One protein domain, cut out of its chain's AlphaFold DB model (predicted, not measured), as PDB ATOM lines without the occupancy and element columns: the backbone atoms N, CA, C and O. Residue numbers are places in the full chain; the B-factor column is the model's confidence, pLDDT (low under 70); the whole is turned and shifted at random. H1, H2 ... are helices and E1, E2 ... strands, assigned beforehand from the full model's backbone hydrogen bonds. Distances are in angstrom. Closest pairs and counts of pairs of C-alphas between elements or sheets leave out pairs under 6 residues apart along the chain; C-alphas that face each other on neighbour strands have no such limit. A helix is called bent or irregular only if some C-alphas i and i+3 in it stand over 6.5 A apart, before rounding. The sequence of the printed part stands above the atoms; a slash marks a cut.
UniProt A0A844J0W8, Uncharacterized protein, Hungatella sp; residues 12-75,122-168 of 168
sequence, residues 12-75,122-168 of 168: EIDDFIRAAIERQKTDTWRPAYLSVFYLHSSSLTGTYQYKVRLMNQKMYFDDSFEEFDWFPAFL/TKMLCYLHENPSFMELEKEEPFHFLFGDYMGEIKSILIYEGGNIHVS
ATOM      1  N   GLU A  12     -19.046 103.364  49.576       91.31
ATOM      2  CA  GLU A  12     -18.350 102.113  49.856       91.31
ATOM      3  C   GLU A  12     -18.384 101.753  51.347       91.31
ATOM      4  O   GLU A  12     -18.538 100.586  51.691       91.31
ATOM      5  N   ILE A  13     -18.281 102.750  52.235       91.19
ATOM      6  CA  ILE A  13     -18.374 102.541  53.685       91.19
ATOM      7  C   ILE A  13     -19.832 102.290  54.095       91.19
ATOM      8  O   ILE A  13     -20.080 101.419  54.923       91.19
ATOM      9  N   ASP A  14     -20.796 103.001  53.502       93.25
ATOM     10  CA  ASP A  14     -22.228 102.763  53.755       93.25
ATOM     11  C   ASP A  14     -22.656 101.356  53.302       93.25
ATOM     12  O   ASP A  14     -23.239 100.604  54.081       93.25
ATOM     13  N   ASP A  15     -22.298 100.966  52.076       94.69
ATOM     14  CA  ASP A  15     -22.559  99.641  51.504       94.69
ATOM     15  C   ASP A  15     -21.913  98.538  52.362       94.69
ATOM     16  O   ASP A  15     -22.520  97.493  52.603       94.69
ATOM     17  N   PHE A  16     -20.708  98.787  52.883       96.00
ATOM     18  CA  PHE A  16     -20.019  97.881  53.798       96.00
ATOM     19  C   PHE A  16     -20.750  97.716  55.140       96.00
ATOM     20  O   PHE A  16     -20.926  96.592  55.612       96.00
ATOM     21  N   ILE A  17     -21.238  98.809  55.734       95.88
ATOM     22  CA  ILE A  17     -22.047  98.746  56.960       95.88
ATOM     23  C   ILE A  17     -23.361  98.000  56.690       95.88
ATOM     24  O   ILE A  17     -23.763  97.161  57.494       95.88
ATOM     25  N   ARG A  18     -24.010  98.228  55.542       95.75
ATOM     26  CA  ARG A  18     -25.225  97.490  55.154       95.75
ATOM     27  C   ARG A  18     -24.982  95.991  55.033       95.75
ATOM     28  O   ARG A  18     -25.809  95.212  55.495       95.75
ATOM     29  N   ALA A  19     -23.855  95.581  54.453       94.62
ATOM     30  CA  ALA A  19     -23.496  94.168  54.374       94.62
ATOM     31  C   ALA A  19     -23.370  93.534  55.773       94.62
ATOM     32  O   ALA A  19     -23.874  92.432  55.996       94.62
ATOM     33  N   ALA A  20     -22.783  94.258  56.732       95.50
ATOM     34  CA  ALA A  20     -22.704  93.820  58.125       95.50
ATOM     35  C   ALA A  20     -24.093  93.686  58.785       95.50
ATOM     36  O   ALA A  20     -24.344  92.689  59.461       95.50
ATOM     37  N   ILE A  21     -25.016  94.625  58.545       95.94
ATOM     38  CA  ILE A  21     -26.406  94.543  59.043       95.94
ATOM     39  C   ILE A  21     -27.122  93.312  58.479       95.94
ATOM     40  O   ILE A  21     -27.778  92.576  59.213       95.94
ATOM     41  N   GLU A  22     -27.000  93.056  57.173       94.56
ATOM     42  CA  GLU A  22     -27.627  91.884  56.550       94.56
ATOM     43  C   GLU A  22     -27.123  90.578  57.169       94.56
ATOM     44  O   GLU A  22     -27.910  89.662  57.410       94.56
ATOM     45  N   ARG A  23     -25.829  90.510  57.497       92.81
ATOM     46  CA  ARG A  23     -25.247  89.369  58.205       92.81
ATOM     47  C   ARG A  23     -25.804  89.204  59.623       92.81
ATOM     48  O   ARG A  23     -26.065  88.078  60.040       92.81
ATOM     49  N   GLN A  24     -26.051  90.292  60.350       94.25
ATOM     50  CA  GLN A  24     -26.624  90.245  61.705       94.25
ATOM     51  C   GLN A  24     -28.053  89.685  61.759       94.25
ATOM     52  O   GLN A  24     -28.544  89.328  62.826       94.25
ATOM     53  N   LYS A  25     -28.727  89.521  60.615       92.75
ATOM     54  CA  LYS A  25     -30.026  88.829  60.566       92.75
ATOM     55  C   LYS A  25     -29.913  87.328  60.841       92.75
ATOM     56  O   LYS A  25     -30.911  86.706  61.204       92.75
ATOM     57  N   THR A  26     -28.737  86.733  60.638       91.94
ATOM     58  CA  THR A  26     -28.487  85.296  60.837       91.94
ATOM     59  C   THR A  26     -27.381  85.002  61.851       91.94
ATOM     60  O   THR A  26     -27.212  83.845  62.237       91.94
ATOM     61  N   ASP A  27     -26.654  86.027  62.296       90.25
ATOM     62  CA  ASP A  27     -25.509  85.946  63.201       90.25
ATOM     63  C   ASP A  27     -25.702  86.900  64.397       90.25
ATOM     64  O   ASP A  27     -26.347  87.936  64.285       90.25
ATOM     65  N   THR A  28     -25.121  86.565  65.549       89.44
ATOM     66  CA  THR A  28     -25.135  87.407  66.767       89.44
ATOM     67  C   THR A  28     -23.871  88.256  66.913       89.44
ATOM     68  O   THR A  28     -23.625  88.846  67.964       89.44
ATOM     69  N   TRP A  29     -23.035  88.289  65.874       94.31
ATOM     70  CA  TRP A  29     -21.796  89.052  65.853       94.31
ATOM     71  C   TRP A  29     -22.045  90.552  66.028       94.31
ATOM     72  O   TRP A  29     -22.806  91.175  65.287       94.31
ATOM     73  N   ARG A  30     -21.350  91.136  67.008       95.44
ATOM     74  CA  ARG A  30     -21.403  92.560  67.336       95.44
ATOM     75  C   ARG A  30     -20.014  93.169  67.195       95.44
ATOM     76  O   ARG A  30     -19.123  92.842  67.987       95.44
ATOM     77  N   PRO A  31     -19.783  94.025  66.188       97.06
ATOM     78  CA  PRO A  31     -18.530  94.743  66.087       97.06
ATOM     79  C   PRO A  31     -18.405  95.763  67.226       97.06
ATOM     80  O   PRO A  31     -19.371  96.402  67.634       97.06
ATOM     81  N   ALA A  32     -17.179  95.924  67.710       97.56
ATOM     82  CA  ALA A  32     -16.760  96.947  68.663       97.56
ATOM     83  C   ALA A  32     -15.835  97.991  68.014       97.56
ATOM     84  O   ALA A  32     -15.597  99.052  68.586       97.56
ATOM     85  N   TYR A  33     -15.302  97.687  66.825       97.62
ATOM     86  CA  TYR A  33     -14.345  98.530  66.119       97.62
ATOM     87  C   TYR A  33     -14.719  98.694  64.652       97.62
ATOM     88  O   TYR A  33     -14.974  97.698  63.975       97.62
ATOM     89  N   LEU A  34     -14.627  99.923  64.140       97.38
ATOM     90  CA  LEU A  34     -14.439 100.203  62.715       97.38
ATOM     91  C   LEU A  34     -13.011 100.698  62.521       97.38
ATOM     92  O   LEU A  34     -12.622 101.732  63.055       97.38
ATOM     93  N   SER A  35     -12.223  99.962  61.752       96.88
ATOM     94  CA  SER A  35     -10.815 100.265  61.519       96.88
ATOM     95  C   SER A  35     -10.548 100.629  60.069       96.88
ATOM     96  O   SER A  35     -11.125 100.033  59.162       96.88
ATOM     97  N   VAL A  36      -9.649 101.587  59.861       96.88
ATOM     98  CA  VAL A  36      -9.084 101.924  58.554       96.88
ATOM     99  C   VAL A  36      -7.568 101.803  58.658       96.88
ATOM    100  O   VAL A  36      -6.894 102.651  59.245       96.88
ATOM    101  N   PHE A  37      -7.028 100.720  58.110       96.12
ATOM    102  CA  PHE A  37      -5.613 100.397  58.197       96.12
ATOM    103  C   PHE A  37      -4.860 100.757  56.923       96.12
ATOM    104  O   PHE A  37      -5.217 100.349  55.817       96.12
ATOM    105  N   TYR A  38      -3.757 101.469  57.102       93.94
ATOM    106  CA  TYR A  38      -2.752 101.675  56.078       93.94
ATOM    107  C   TYR A  38      -1.977 100.377  55.831       93.94
ATOM    108  O   TYR A  38      -1.464  99.744  56.760       93.94
ATOM    109  N   LEU A  39      -1.878  99.988  54.561       92.69
ATOM    110  CA  LEU A  39      -1.160  98.795  54.129       92.69
ATOM    111  C   LEU A  39       0.200  99.187  53.543       92.69
ATOM    112  O   LEU A  39       0.291  99.703  52.425       92.69
ATOM    113  N   HIS A  40       1.288  98.874  54.250       87.69
ATOM    114  CA  HIS A  40       2.643  99.091  53.725       87.69
ATOM    115  C   HIS A  40       2.880  98.363  52.395       87.69
ATOM    116  O   HIS A  40       3.525  98.910  51.500       87.69
ATOM    117  N   SER A  41       2.329  97.154  52.252       87.75
ATOM    118  CA  SER A  41       2.374  96.381  51.008       87.75
ATOM    119  C   SER A  41       1.717  97.134  49.856       87.75
ATOM    120  O   SER A  41       2.288  97.195  48.774       87.75
ATOM    121  N   SER A  42       0.578  97.778  50.100       87.44
ATOM    122  CA  SER A  42      -0.148  98.536  49.086       87.44
ATOM    123  C   SER A  42       0.610  99.778  48.616       87.44
ATOM    124  O   SER A  42       0.640 100.082  47.422       87.44
ATOM    125  N   SER A  43       1.306 100.472  49.524       84.56
ATOM    126  CA  SER A  43       2.201 101.563  49.122       84.56
ATOM    127  C   SER A  43       3.448 101.072  48.385       84.56
ATOM    128  O   SER A  43       4.044 101.849  47.641       84.56
ATOM    129  N   LEU A  44       3.878  99.826  48.609       84.56
ATOM    130  CA  LEU A  44       5.011  99.231  47.902       84.56
ATOM    131  C   LEU A  44       4.626  98.792  46.484       84.56
ATOM    132  O   LEU A  44       5.415  98.981  45.563       84.56
ATOM    133  N   THR A  45       3.433  98.219  46.316       86.12
ATOM    134  CA  THR A  45       2.908  97.750  45.024       86.12
ATOM    135  C   THR A  45       2.232  98.850  44.207       86.12
ATOM    136  O   THR A  45       1.921  98.624  43.042       86.12
ATOM    137  N   GLY A  46       2.017 100.031  44.793       85.31
ATOM    138  CA  GLY A  46       1.404 101.175  44.121       85.31
ATOM    139  C   GLY A  46      -0.118 101.096  44.011       85.31
ATOM    140  O   GLY A  46      -0.691 101.819  43.203       85.31
ATOM    141  N   THR A  47      -0.786 100.238  44.794       89.62
ATOM    142  CA  THR A  47      -2.260 100.183  44.806       89.62
ATOM    143  C   THR A  47      -2.879 101.231  45.732       89.62
ATOM    144  O   THR A  47      -4.031 101.599  45.538       89.62
ATOM    145  N   TYR A  48      -2.118 101.737  46.712       90.94
ATOM    146  CA  TYR A  48      -2.510 102.775  47.684       90.94
ATOM    147  C   TYR A  48      -3.885 102.575  48.360       90.94
ATOM    148  O   TYR A  48      -4.574 103.528  48.722       90.94
ATOM    149  N   GLN A  49      -4.277 101.321  48.534       93.75
ATOM    150  CA  GLN A  49      -5.469 100.874  49.226       93.75
ATOM    151  C   GLN A  49      -5.263 100.854  50.740       93.75
ATOM    152  O   GLN A  49      -4.185 100.547  51.260       93.75
ATOM    153  N   TYR A  50      -6.355 101.128  51.437       95.00
ATOM    154  CA  TYR A  50      -6.515 100.941  52.866       95.00
ATOM    155  C   TYR A  50      -7.401  99.728  53.102       95.00
ATOM    156  O   TYR A  50      -8.339  99.480  52.346       95.00
ATOM    157  N   LYS A  51      -7.128  98.995  54.178       96.12
ATOM    158  CA  LYS A  51      -8.002  97.920  54.634       96.12
ATOM    159  C   LYS A  51      -9.023  98.498  55.603       96.12
ATOM    160  O   LYS A  51      -8.639  98.965  56.673       96.12
ATOM    161  N   VAL A  52     -10.297  98.464  55.240       96.94
ATOM    162  CA  VAL A  52     -11.387  98.838  56.142       96.94
ATOM    163  C   VAL A  52     -11.957  97.567  56.750       96.94
ATOM    164  O   VAL A  52     -12.231  96.615  56.019       96.94
ATOM    165  N   ARG A  53     -12.098  97.519  58.076       97.00
ATOM    166  CA  ARG A  53     -12.535  96.304  58.773       97.00
ATOM    167  C   ARG A  53     -13.420  96.614  59.975       97.00
ATOM    168  O   ARG A  53     -13.069  97.473  60.786       97.00
ATOM    169  N   LEU A  54     -14.519  95.876  60.102       97.50
ATOM    170  CA  LEU A  54     -15.344  95.802  61.306       97.50
ATOM    171  C   LEU A  54     -14.920  94.579  62.118       97.50
ATOM    172  O   LEU A  54     -14.821  93.487  61.565       97.50
ATOM    173  N   MET A  55     -14.658  94.751  63.413       96.88
ATOM    174  CA  MET A  55     -14.184  93.674  64.297       96.88
ATOM    175  C   MET A  55     -14.883  93.745  65.648       96.88
ATOM    176  O   MET A  55     -15.185  94.838  66.128       96.88
ATOM    177  N   ASN A  56     -15.073  92.605  66.305       95.81
ATOM    178  CA  ASN A  56     -15.466  92.539  67.712       95.81
ATOM    179  C   ASN A  56     -14.285  92.861  68.654       95.81
ATOM    180  O   ASN A  56     -13.174  93.181  68.226       95.81
ATOM    181  N   GLN A  57     -14.513  92.738  69.964       95.12
ATOM    182  CA  GLN A  57     -13.528  93.048  71.009       95.12
ATOM    183  C   GLN A  57     -12.191  92.289  70.887       95.12
ATOM    184  O   GLN A  57     -11.182  92.749  71.417       95.12
ATOM    185  N   LYS A  58     -12.157  91.157  70.170       94.44
ATOM    186  CA  LYS A  58     -10.949  90.347  69.953       94.44
ATOM    187  C   LYS A  58     -10.030  90.901  68.855       94.44
ATOM    188  O   LYS A  58      -8.930  90.374  68.679       94.44
ATOM    189  N   MET A  59     -10.435  91.962  68.148       92.31
ATOM    190  CA  MET A  59      -9.653  92.633  67.100       92.31
ATOM    191  C   MET A  59      -9.097  91.646  66.054       92.31
ATOM    192  O   MET A  59      -9.859  91.014  65.335       92.31
ATOM    193  N   TYR A  60      -7.769  91.484  65.969       91.19
ATOM    194  CA  TYR A  60      -7.107  90.581  65.021       91.19
ATOM    195  C   TYR A  60      -7.388  89.092  65.273       91.19
ATOM    196  O   TYR A  60      -7.095  88.280  64.402       91.19
ATOM    197  N   PHE A  61      -7.938  88.739  66.439       92.56
ATOM    198  CA  PHE A  61      -8.396  87.387  66.775       92.56
ATOM    199  C   PHE A  61      -9.914  87.223  66.624       92.56
ATOM    200  O   PHE A  61     -10.490  86.259  67.129       92.56
ATOM    201  N   ASP A  62     -10.587  88.191  66.004       93.69
ATOM    202  CA  ASP A  62     -11.955  88.003  65.553       93.69
ATOM    203  C   ASP A  62     -11.947  87.083  64.325       93.69
ATOM    204  O   ASP A  62     -11.457  87.474  63.278       93.69
ATOM    205  N   ASP A  63     -12.491  85.872  64.410       89.69
ATOM    206  CA  ASP A  63     -12.636  84.998  63.228       89.69
ATOM    207  C   ASP A  63     -13.858  85.382  62.373       89.69
ATOM    208  O   ASP A  63     -14.130  84.792  61.331       89.69
ATOM    209  N   SER A  64     -14.636  86.354  62.851       90.56
ATOM    210  CA  SER A  64     -15.934  86.765  62.332       90.56
ATOM    211  C   SER A  64     -15.924  88.204  61.810       90.56
ATOM    212  O   SER A  64     -17.002  88.760  61.622       90.56
ATOM    213  N   PHE A  65     -14.757  88.810  61.559       93.38
ATOM    214  CA  PHE A  65     -14.681  90.178  61.032       93.38
ATOM    215  C   PHE A  65     -15.275  90.297  59.621       93.38
ATOM    216  O   PHE A  65     -15.334  89.330  58.866       93.38
ATOM    217  N   GLU A  66     -15.645  91.519  59.250       94.50
ATOM    218  CA  GLU A  66     -15.952  91.903  57.869       94.50
ATOM    219  C   GLU A  66     -14.880  92.870  57.374       94.50
ATOM    220  O   GLU A  66     -14.422  93.720  58.144       94.50
ATOM    221  N   GLU A  67     -14.466  92.773  56.109       95.81
ATOM    222  CA  GLU A  67     -13.465  93.682  55.543       95.81
ATOM    223  C   GLU A  67     -13.651  93.982  54.058       95.81
ATOM    224  O   GLU A  67     -14.193  93.179  53.302       95.81
ATOM    225  N   PHE A  68     -13.106  95.119  53.627       95.81
ATOM    226  CA  PHE A  68     -12.904  95.416  52.213       95.81
ATOM    227  C   PHE A  68     -11.673  96.300  51.985       95.81
ATOM    228  O   PHE A  68     -11.169  96.962  52.898       95.81
ATOM    229  N   ASP A  69     -11.181  96.302  50.747       94.88
ATOM    230  CA  ASP A  69     -10.104  97.190  50.311       94.88
ATOM    231  C   ASP A  69     -10.681  98.479  49.725       94.88
ATOM    232  O   ASP A  69     -11.432  98.457  48.749       94.88
ATOM    233  N   TRP A  70     -10.296  99.615  50.300       94.38
ATOM    234  CA  TRP A  70     -10.749 100.937  49.889       94.38
ATOM    235  C   TRP A  70      -9.614 101.739  49.258       94.38
ATOM    236  O   TRP A  70      -8.547 101.891  49.850       94.38
ATOM    237  N   PHE A  71      -9.848 102.289  48.067       92.69
ATOM    238  CA  PHE A  71      -8.924 103.209  47.404       92.69
ATOM    239  C   PHE A  71      -9.432 104.656  47.529       92.69
ATOM    240  O   PHE A  71     -10.402 105.019  46.857       92.69
ATOM    241  N   PRO A  72      -8.795 105.512  48.350       91.19
ATOM    242  CA  PRO A  72      -9.193 106.908  48.483       91.19
ATOM    243  C   PRO A  72      -8.685 107.721  47.283       91.19
ATOM    244  O   PRO A  72      -7.649 108.388  47.330       91.19
ATOM    245  N   ALA A  73      -9.445 107.666  46.186       90.38
ATOM    246  CA  ALA A  73      -9.102 108.290  44.906       90.38
ATOM    247  C   ALA A  73      -8.856 109.804  45.003       90.38
ATOM    248  O   ALA A  73      -8.044 110.341  44.258       90.38
ATOM    249  N   PHE A  74      -9.499 110.487  45.954       88.38
ATOM    250  CA  PHE A  74      -9.278 111.917  46.193       88.38
ATOM    251  C   PHE A  74      -7.841 112.245  46.630       88.38
ATOM    252  O   PHE A  74      -7.409 113.382  46.473       88.38
ATOM    253  N   LEU A  75      -7.119 111.273  47.199       90.44
ATOM    254  CA  LEU A  75      -5.765 111.449  47.719       90.44
ATOM    255  C   LEU A  75      -4.709 110.832  46.799       90.44
ATOM    256  O   LEU A  75      -3.624 111.386  46.658       90.44
ATOM    257  N   THR A 122     -11.256 111.491  60.509       92.81
ATOM    258  CA  THR A 122     -11.802 112.106  61.723       92.81
ATOM    259  C   THR A 122     -13.007 112.980  61.378       92.81
ATOM    260  O   THR A 122     -14.063 112.837  61.980       92.81
ATOM    261  N   LYS A 123     -12.894 113.837  60.355       91.25
ATOM    262  CA  LYS A 123     -14.017 114.684  59.922       91.25
ATOM    263  C   LYS A 123     -15.190 113.873  59.380       91.25
ATOM    264  O   LYS A 123     -16.325 114.154  59.737       91.25
ATOM    265  N   MET A 124     -14.908 112.883  58.538       90.81
ATOM    266  CA  MET A 124     -15.928 112.066  57.885       90.81
ATOM    267  C   MET A 124     -16.668 111.170  58.885       90.81
ATOM    268  O   MET A 124     -17.895 111.164  58.918       90.81
ATOM    269  N   LEU A 125     -15.939 110.470  59.757       91.94
ATOM    270  CA  LEU A 125     -16.509 109.533  60.726       91.94
ATOM    271  C   LEU A 125     -17.240 110.236  61.876       91.94
ATOM    272  O   LEU A 125     -18.134 109.631  62.459       91.94
ATOM    273  N   CYS A 126     -16.948 111.510  62.170       90.12
ATOM    274  CA  CYS A 126     -17.737 112.290  63.131       90.12
ATOM    275  C   CYS A 126     -19.234 112.331  62.779       90.12
ATOM    276  O   CYS A 126     -20.065 112.346  63.682       90.12
ATOM    277  N   TYR A 127     -19.589 112.291  61.492       88.44
ATOM    278  CA  TYR A 127     -20.985 112.301  61.037       88.44
ATOM    279  C   TYR A 127     -21.615 110.906  60.965       88.44
ATOM    280  O   TYR A 127     -22.779 110.770  60.595       88.44
ATOM    281  N   LEU A 128     -20.882 109.847  61.323       90.00
ATOM    282  CA  LEU A 128     -21.389 108.484  61.187       90.00
ATOM    283  C   LEU A 128     -22.574 108.202  62.128       90.00
ATOM    284  O   LEU A 128     -23.428 107.395  61.791       90.00
ATOM    285  N   HIS A 129     -22.694 108.917  63.250       89.06
ATOM    286  CA  HIS A 129     -23.862 108.827  64.139       89.06
ATOM    287  C   HIS A 129     -25.167 109.349  63.506       89.06
ATOM    288  O   HIS A 129     -26.253 109.015  63.968       89.06
ATOM    289  N   GLU A 130     -25.083 110.141  62.435       89.81
ATOM    290  CA  GLU A 130     -26.246 110.591  61.658       89.81
ATOM    291  C   GLU A 130     -26.582 109.621  60.513       89.81
ATOM    292  O   GLU A 130     -27.623 109.747  59.864       89.81
ATOM    293  N   ASN A 131     -25.710 108.645  60.235       91.31
ATOM    294  CA  ASN A 131     -25.907 107.680  59.164       91.31
ATOM    295  C   ASN A 131     -26.919 106.591  59.592       91.31
ATOM    296  O   ASN A 131     -26.671 105.879  60.569       91.31
ATOM    297  N   PRO A 132     -28.028 106.394  58.848       92.62
ATOM    298  CA  PRO A 132     -29.055 105.421  59.223       92.62
ATOM    299  C   PRO A 132     -28.539 103.984  59.336       92.62
ATOM    300  O   PRO A 132     -28.921 103.275  60.261       92.62
ATOM    301  N   SER A 133     -27.653 103.563  58.429       94.81
ATOM    302  CA  SER A 133     -27.099 102.208  58.438       94.81
ATOM    303  C   SER A 133     -26.186 101.986  59.639       94.81
ATOM    304  O   SER A 133     -26.278 100.960  60.304       94.81
ATOM    305  N   PHE A 134     -25.361 102.965  60.005       95.06
ATOM    306  CA  PHE A 134     -24.566 102.859  61.224       95.06
ATOM    307  C   PHE A 134     -25.434 102.795  62.483       95.06
ATOM    308  O   PHE A 134     -25.106 102.050  63.405       95.06
ATOM    309  N   MET A 135     -26.540 103.538  62.535       94.25
ATOM    310  CA  MET A 135     -27.454 103.504  63.680       94.25
ATOM    311  C   MET A 135     -28.229 102.187  63.786       94.25
ATOM    312  O   MET A 135     -28.471 101.729  64.898       94.25
ATOM    313  N   GLU A 136     -28.565 101.566  62.656       95.38
ATOM    314  CA  GLU A 136     -29.213 100.250  62.591       95.38
ATOM    315  C   GLU A 136     -28.266  99.096  62.963       95.38
ATOM    316  O   GLU A 136     -28.718  98.094  63.511       95.38
ATOM    317  N   LEU A 137     -26.958  99.240  62.718       96.06
ATOM    318  CA  LEU A 137     -25.950  98.236  63.069       96.06
ATOM    319  C   LEU A 137     -25.954  97.936  64.579       96.06
ATOM    320  O   LEU A 137     -25.661  98.824  65.397       96.06
ATOM    321  N   GLU A 138     -26.194  96.671  64.946       95.81
ATOM    322  CA  GLU A 138     -25.984  96.205  66.317       95.81
ATOM    323  C   GLU A 138     -24.485  96.211  66.611       95.81
ATOM    324  O   GLU A 138     -23.697  95.604  65.893       95.81
ATOM    325  N   LYS A 139     -24.057  96.904  67.658       95.44
ATOM    326  CA  LYS A 139     -22.638  97.111  67.950       95.44
ATOM    327  C   LYS A 139     -22.415  97.220  69.450       95.44
ATOM    328  O   LYS A 139     -23.341  97.538  70.192       95.44
ATOM    329  N   GLU A 140     -21.202  96.912  69.884       95.81
ATOM    330  CA  GLU A 140     -20.799  97.108  71.277       95.81
ATOM    331  C   GLU A 140     -20.664  98.607  71.578       95.81
ATOM    332  O   GLU A 140     -20.237  99.375  70.716       95.81
ATOM    333  N   GLU A 141     -20.992  99.014  72.806       93.31
ATOM    334  CA  GLU A 141     -20.719 100.362  73.312       93.31
ATOM    335  C   GLU A 141     -19.755 100.276  74.514       93.31
ATOM    336  O   GLU A 141     -20.011  99.492  75.433       93.31
ATOM    337  N   PRO A 142     -18.648 101.047  74.531       95.25
ATOM    338  CA  PRO A 142     -18.239 102.032  73.523       95.25
ATOM    339  C   PRO A 142     -17.758 101.392  72.207       95.25
ATOM    340  O   PRO A 142     -17.077 100.366  72.206       95.25
ATOM    341  N   PHE A 143     -18.086 102.036  71.083       97.19
ATOM    342  CA  PHE A 143     -17.631 101.638  69.749       97.19
ATOM    343  C   PHE A 143     -16.471 102.525  69.300       97.19
ATOM    344  O   PHE A 143     -16.570 103.751  69.305       97.19
ATOM    345  N   HIS A 144     -15.369 101.923  68.871       97.44
ATOM    346  CA  HIS A 144     -14.128 102.643  68.600       97.44
ATOM    347  C   HIS A 144     -13.824 102.742  67.104       97.44
ATOM    348  O   HIS A 144     -13.874 101.759  66.361       97.44
ATOM    349  N   PHE A 145     -13.409 103.927  66.670       97.31
ATOM    350  CA  PHE A 145     -12.904 104.151  65.321       97.31
ATOM    351  C   PHE A 145     -11.384 104.123  65.339       97.31
ATOM    352  O   PHE A 145     -10.748 104.987  65.944       97.31
ATOM    353  N   LEU A 146     -10.793 103.128  64.683       97.06
ATOM    354  CA  LEU A 146      -9.354 102.904  64.684       97.06
ATOM    355  C   LEU A 146      -8.713 103.377  63.377       97.06
ATOM    356  O   LEU A 146      -9.205 103.093  62.285       97.06
ATOM    357  N   PHE A 147      -7.559 104.026  63.486       96.94
ATOM    358  CA  PHE A 147      -6.710 104.369  62.348       96.94
ATOM    359  C   PHE A 147      -5.249 104.051  62.656       96.94
ATOM    360  O   PHE A 147      -4.777 104.272  63.772       96.94
ATOM    361  N   GLY A 148      -4.517 103.539  61.669       95.06
ATOM    362  CA  GLY A 148      -3.109 103.200  61.856       95.06
ATOM    363  C   GLY A 148      -2.560 102.251  60.807       95.06
ATOM    364  O   GLY A 148      -3.134 102.105  59.732       95.06
ATOM    365  N   ASP A 149      -1.434 101.621  61.116       94.31
ATOM    366  CA  ASP A 149      -0.831 100.584  60.280       94.31
ATOM    367  C   ASP A 149      -1.471  99.222  60.554       94.31
ATOM    368  O   ASP A 149      -1.757  98.858  61.697       94.31
ATOM    369  N   TYR A 150      -1.668  98.432  59.501       92.62
ATOM    370  CA  TYR A 150      -2.121  97.053  59.656       92.62
ATOM    371  C   TYR A 150      -1.084  96.224  60.424       92.62
ATOM    372  O   TYR A 150       0.061  96.120  59.984       92.62
ATOM    373  N   MET A 151      -1.491  95.622  61.551       88.56
ATOM    374  CA  MET A 151      -0.606  94.886  62.470       88.56
ATOM    375  C   MET A 151       0.589  95.715  62.976       88.56
ATOM    376  O   MET A 151       1.648  95.168  63.285       88.56
ATOM    377  N   GLY A 152       0.425  97.036  63.052       91.50
ATOM    378  CA  GLY A 152       1.439  97.965  63.536       91.50
ATOM    379  C   GLY A 152       0.871  98.928  64.570       91.50
ATOM    380  O   GLY A 152       0.070  98.551  65.424       91.50
ATOM    381  N   GLU A 153       1.300 100.185  64.494       91.94
ATOM    382  CA  GLU A 153       0.798 101.235  65.373       91.94
ATOM    383  C   GLU A 153      -0.625 101.626  64.976       91.94
ATOM    384  O   GLU A 153      -0.876 102.080  63.857       91.94
ATOM    385  N   ILE A 154      -1.552 101.472  65.918       94.25
ATOM    386  CA  ILE A 154      -2.957 101.838  65.769       94.25
ATOM    387  C   ILE A 154      -3.357 102.790  66.888       94.25
ATOM    388  O   ILE A 154      -2.832 102.720  68.000       94.25
ATOM    389  N   LYS A 155      -4.313 103.667  66.603       94.88
ATOM    390  CA  LYS A 155      -4.933 104.534  67.601       94.88
ATOM    391  C   LYS A 155      -6.435 104.600  67.406       94.88
ATOM    392  O   LYS A 155      -6.922 104.517  66.280       94.88
ATOM    393  N   SER A 156      -7.144 104.790  68.512       95.69
ATOM    394  CA  SER A 156      -8.537 105.222  68.487       95.69
ATOM    395  C   SER A 156      -8.550 106.708  68.135       95.69
ATOM    396  O   SER A 156      -7.914 107.498  68.824       95.69
ATOM    397  N   ILE A 157      -9.199 107.084  67.035       96.69
ATOM    398  CA  ILE A 157      -9.336 108.490  66.615       96.69
ATOM    399  C   ILE A 157     -10.658 109.093  67.087       96.69
ATOM    400  O   ILE A 157     -10.731 110.290  67.349       96.69
ATOM    401  N   LEU A 158     -11.690 108.261  67.229       96.69
ATOM    402  CA  LEU A 158     -13.012 108.644  67.708       96.69
ATOM    403  C   LEU A 158     -13.612 107.495  68.525       96.69
ATOM    404  O   LEU A 158     -13.253 106.330  68.331       96.69
ATOM    405  N   ILE A 159     -14.558 107.829  69.394       97.06
ATOM    406  CA  ILE A 159     -15.342 106.884  70.187       97.06
ATOM    407  C   ILE A 159     -16.814 107.261  70.045       97.06
ATOM    408  O   ILE A 159     -17.162 108.433  70.182       97.06
ATOM    409  N   TYR A 160     -17.660 106.279  69.754       96.12
ATOM    410  CA  TYR A 160     -19.111 106.394  69.820       96.12
ATOM    411  C   TYR A 160     -19.612 105.787  71.135       96.12
ATOM    412  O   TYR A 160     -19.373 104.609  71.411       96.12
ATOM    413  N   GLU A 161     -20.303 106.594  71.934       94.44
ATOM    414  CA  GLU A 161     -20.877 106.197  73.222       94.44
ATOM    415  C   GLU A 161     -22.120 107.049  73.506       94.44
ATOM    416  O   GLU A 161     -22.120 108.264  73.289       94.44
ATOM    417  N   GLY A 162     -23.215 106.426  73.961       89.12
ATOM    418  CA  GLY A 162     -24.414 107.166  74.365       89.12
ATOM    419  C   GLY A 162     -25.045 107.991  73.235       89.12
ATOM    420  O   GLY A 162     -25.554 109.088  73.475       89.12
ATOM    421  N   GLY A 163     -24.979 107.494  71.994       87.50
ATOM    422  CA  GLY A 163     -25.555 108.155  70.817       87.50
ATOM    423  C   GLY A 163     -24.714 109.285  70.217       87.50
ATOM    424  O   GLY A 163     -25.150 109.895  69.245       87.50
ATOM    425  N   ASN A 164     -23.531 109.576  70.764       89.44
ATOM    426  CA  ASN A 164     -22.675 110.672  70.311       89.44
ATOM    427  C   ASN A 164     -21.278 110.171  69.937       89.44
ATOM    428  O   ASN A 164     -20.843 109.121  70.403       89.44
ATOM    429  N   ILE A 165     -20.576 110.940  69.097       91.44
ATOM    430  CA  ILE A 165     -19.180 110.683  68.728       91.44
ATOM    431  C   ILE A 165     -18.277 111.743  69.355       91.44
ATOM    432  O   ILE A 165     -18.518 112.945  69.224       91.44
ATOM    433  N   HIS A 166     -17.210 111.287  70.003       91.06
ATOM    434  CA  HIS A 166     -16.214 112.123  70.660       91.06
ATOM    435  C   HIS A 166     -14.812 111.780  70.162       91.06
ATOM    436  O   HIS A 166     -14.544 110.655  69.742       91.06
ATOM    437  N   VAL A 167     -13.906 112.756  70.217       87.50
ATOM    438  CA  VAL A 167     -12.479 112.514  69.972       87.50
ATOM    439  C   VAL A 167     -11.913 111.718  71.146       87.50
ATOM    440  O   VAL A 167     -12.225 112.030  72.297       87.50
ATOM    441  N   SER A 168     -11.137 110.677  70.830       78.06
ATOM    442  CA  SER A 168     -10.486 109.806  71.816       78.06
ATOM    443  C   SER A 168      -9.361 110.495  72.585       78.06
ATOM    444  O   SER A 168      -8.771 111.467  72.065       78.06
TER     445      SER A 168
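Overview. This is residues 12 to 75 and 122 to 168 of the 168 residues of an uncharacterized protein of Hungatella sp (UniProt A0A844J0W8). One strongly twisted six-stranded sheet makes a wall, with two helices over the same face, H1 over the E3 end and H3 over the E6 end; short H4 lies between these helices. Short H2 lies far out at one end of the domain, in the turn between E1 and E2. The printed part has 111 residues, with four named helices and six named strands in the order H1 E1 H2 E2 E3 H3 H4 E4 E5 E6. The sheet is mixed, ordered E3 E2 E1 E4 E5 E6, and the class is mixed, helices and strands. The whole is compact, with a radius of gyration of the C-alphas of 13.7 A and spans of 38 by 30 by 24 A.

Along the chain. The strands are E3, residues 66 to 70; E2, residues 50 to 55; E1, residues 33 to 38; E4, residues 143 to 149, 19.3 A long; E5, residues 154 to 161, 19.9 A; and E6, residues 164 to 167, with C-alpha 167 at (-12.479, 112.514, 69.972). H1, residues 12 to 24, begins with C-alpha 12 at (-18.350, 102.113, 49.856) and is 18.7 A long. H2 is residues 40 to 45, H3 residues 122 to 130, 14.5 A, and H4 residues 132 to 136. H3 is irregular: C-alphas 126 and 129 are 7.1 A apart.

Arrangement. E1 and E4 are parallel at 13 degrees, with N 36 and O 146 2.9 A apart, within hydrogen-bond range. E2 is antiparallel to E1, with N 35 to O 53 at 2.8 A, and forms a hairpin with edge strand E3, with N 52 to O 68 at 2.9 A. E4, E5 and E6 form a meander, each strand the antiparallel neighbour of the one before; N 145 to O 158 is 2.9 A and N 159 to O 166 is 2.8 A. E5 bends by 55 degrees at residue 157. H1 is on the sheet at a height of 9.3 A, over E3 and only just over E2, where 3 of its C-alphas fall; its closest C-alphas to E3 are Ala 20 and Glu 66, 7.0 A. H3 is on the same face, over E5 at a height of 8.6 A, along the strands at 27 degrees on the local plane. H4 is not on the sheet; it touches H1, closest C-alphas Arg 18 and Ser 133, 6.0 A. H1 and H3 are apart. H2 only grazes the sheet with residues 40 to 43. Every O i to N i+4 pair is within range in H1, H2 and H4; H3 has 1 of 5, and 3 of 6 O i to N i+3 pairs.

Size, cuts and confidence. The C-alphas farthest apart are Thr 45 and Gly 162, 41.2 A. Residues 76 to 121 are not printed, and C-alphas 75 and 122 are 15.3 A apart across the cut. Of the links printed whole, none is long. Mean pLDDT of the printed part is 93.1; no printed residue is under 70.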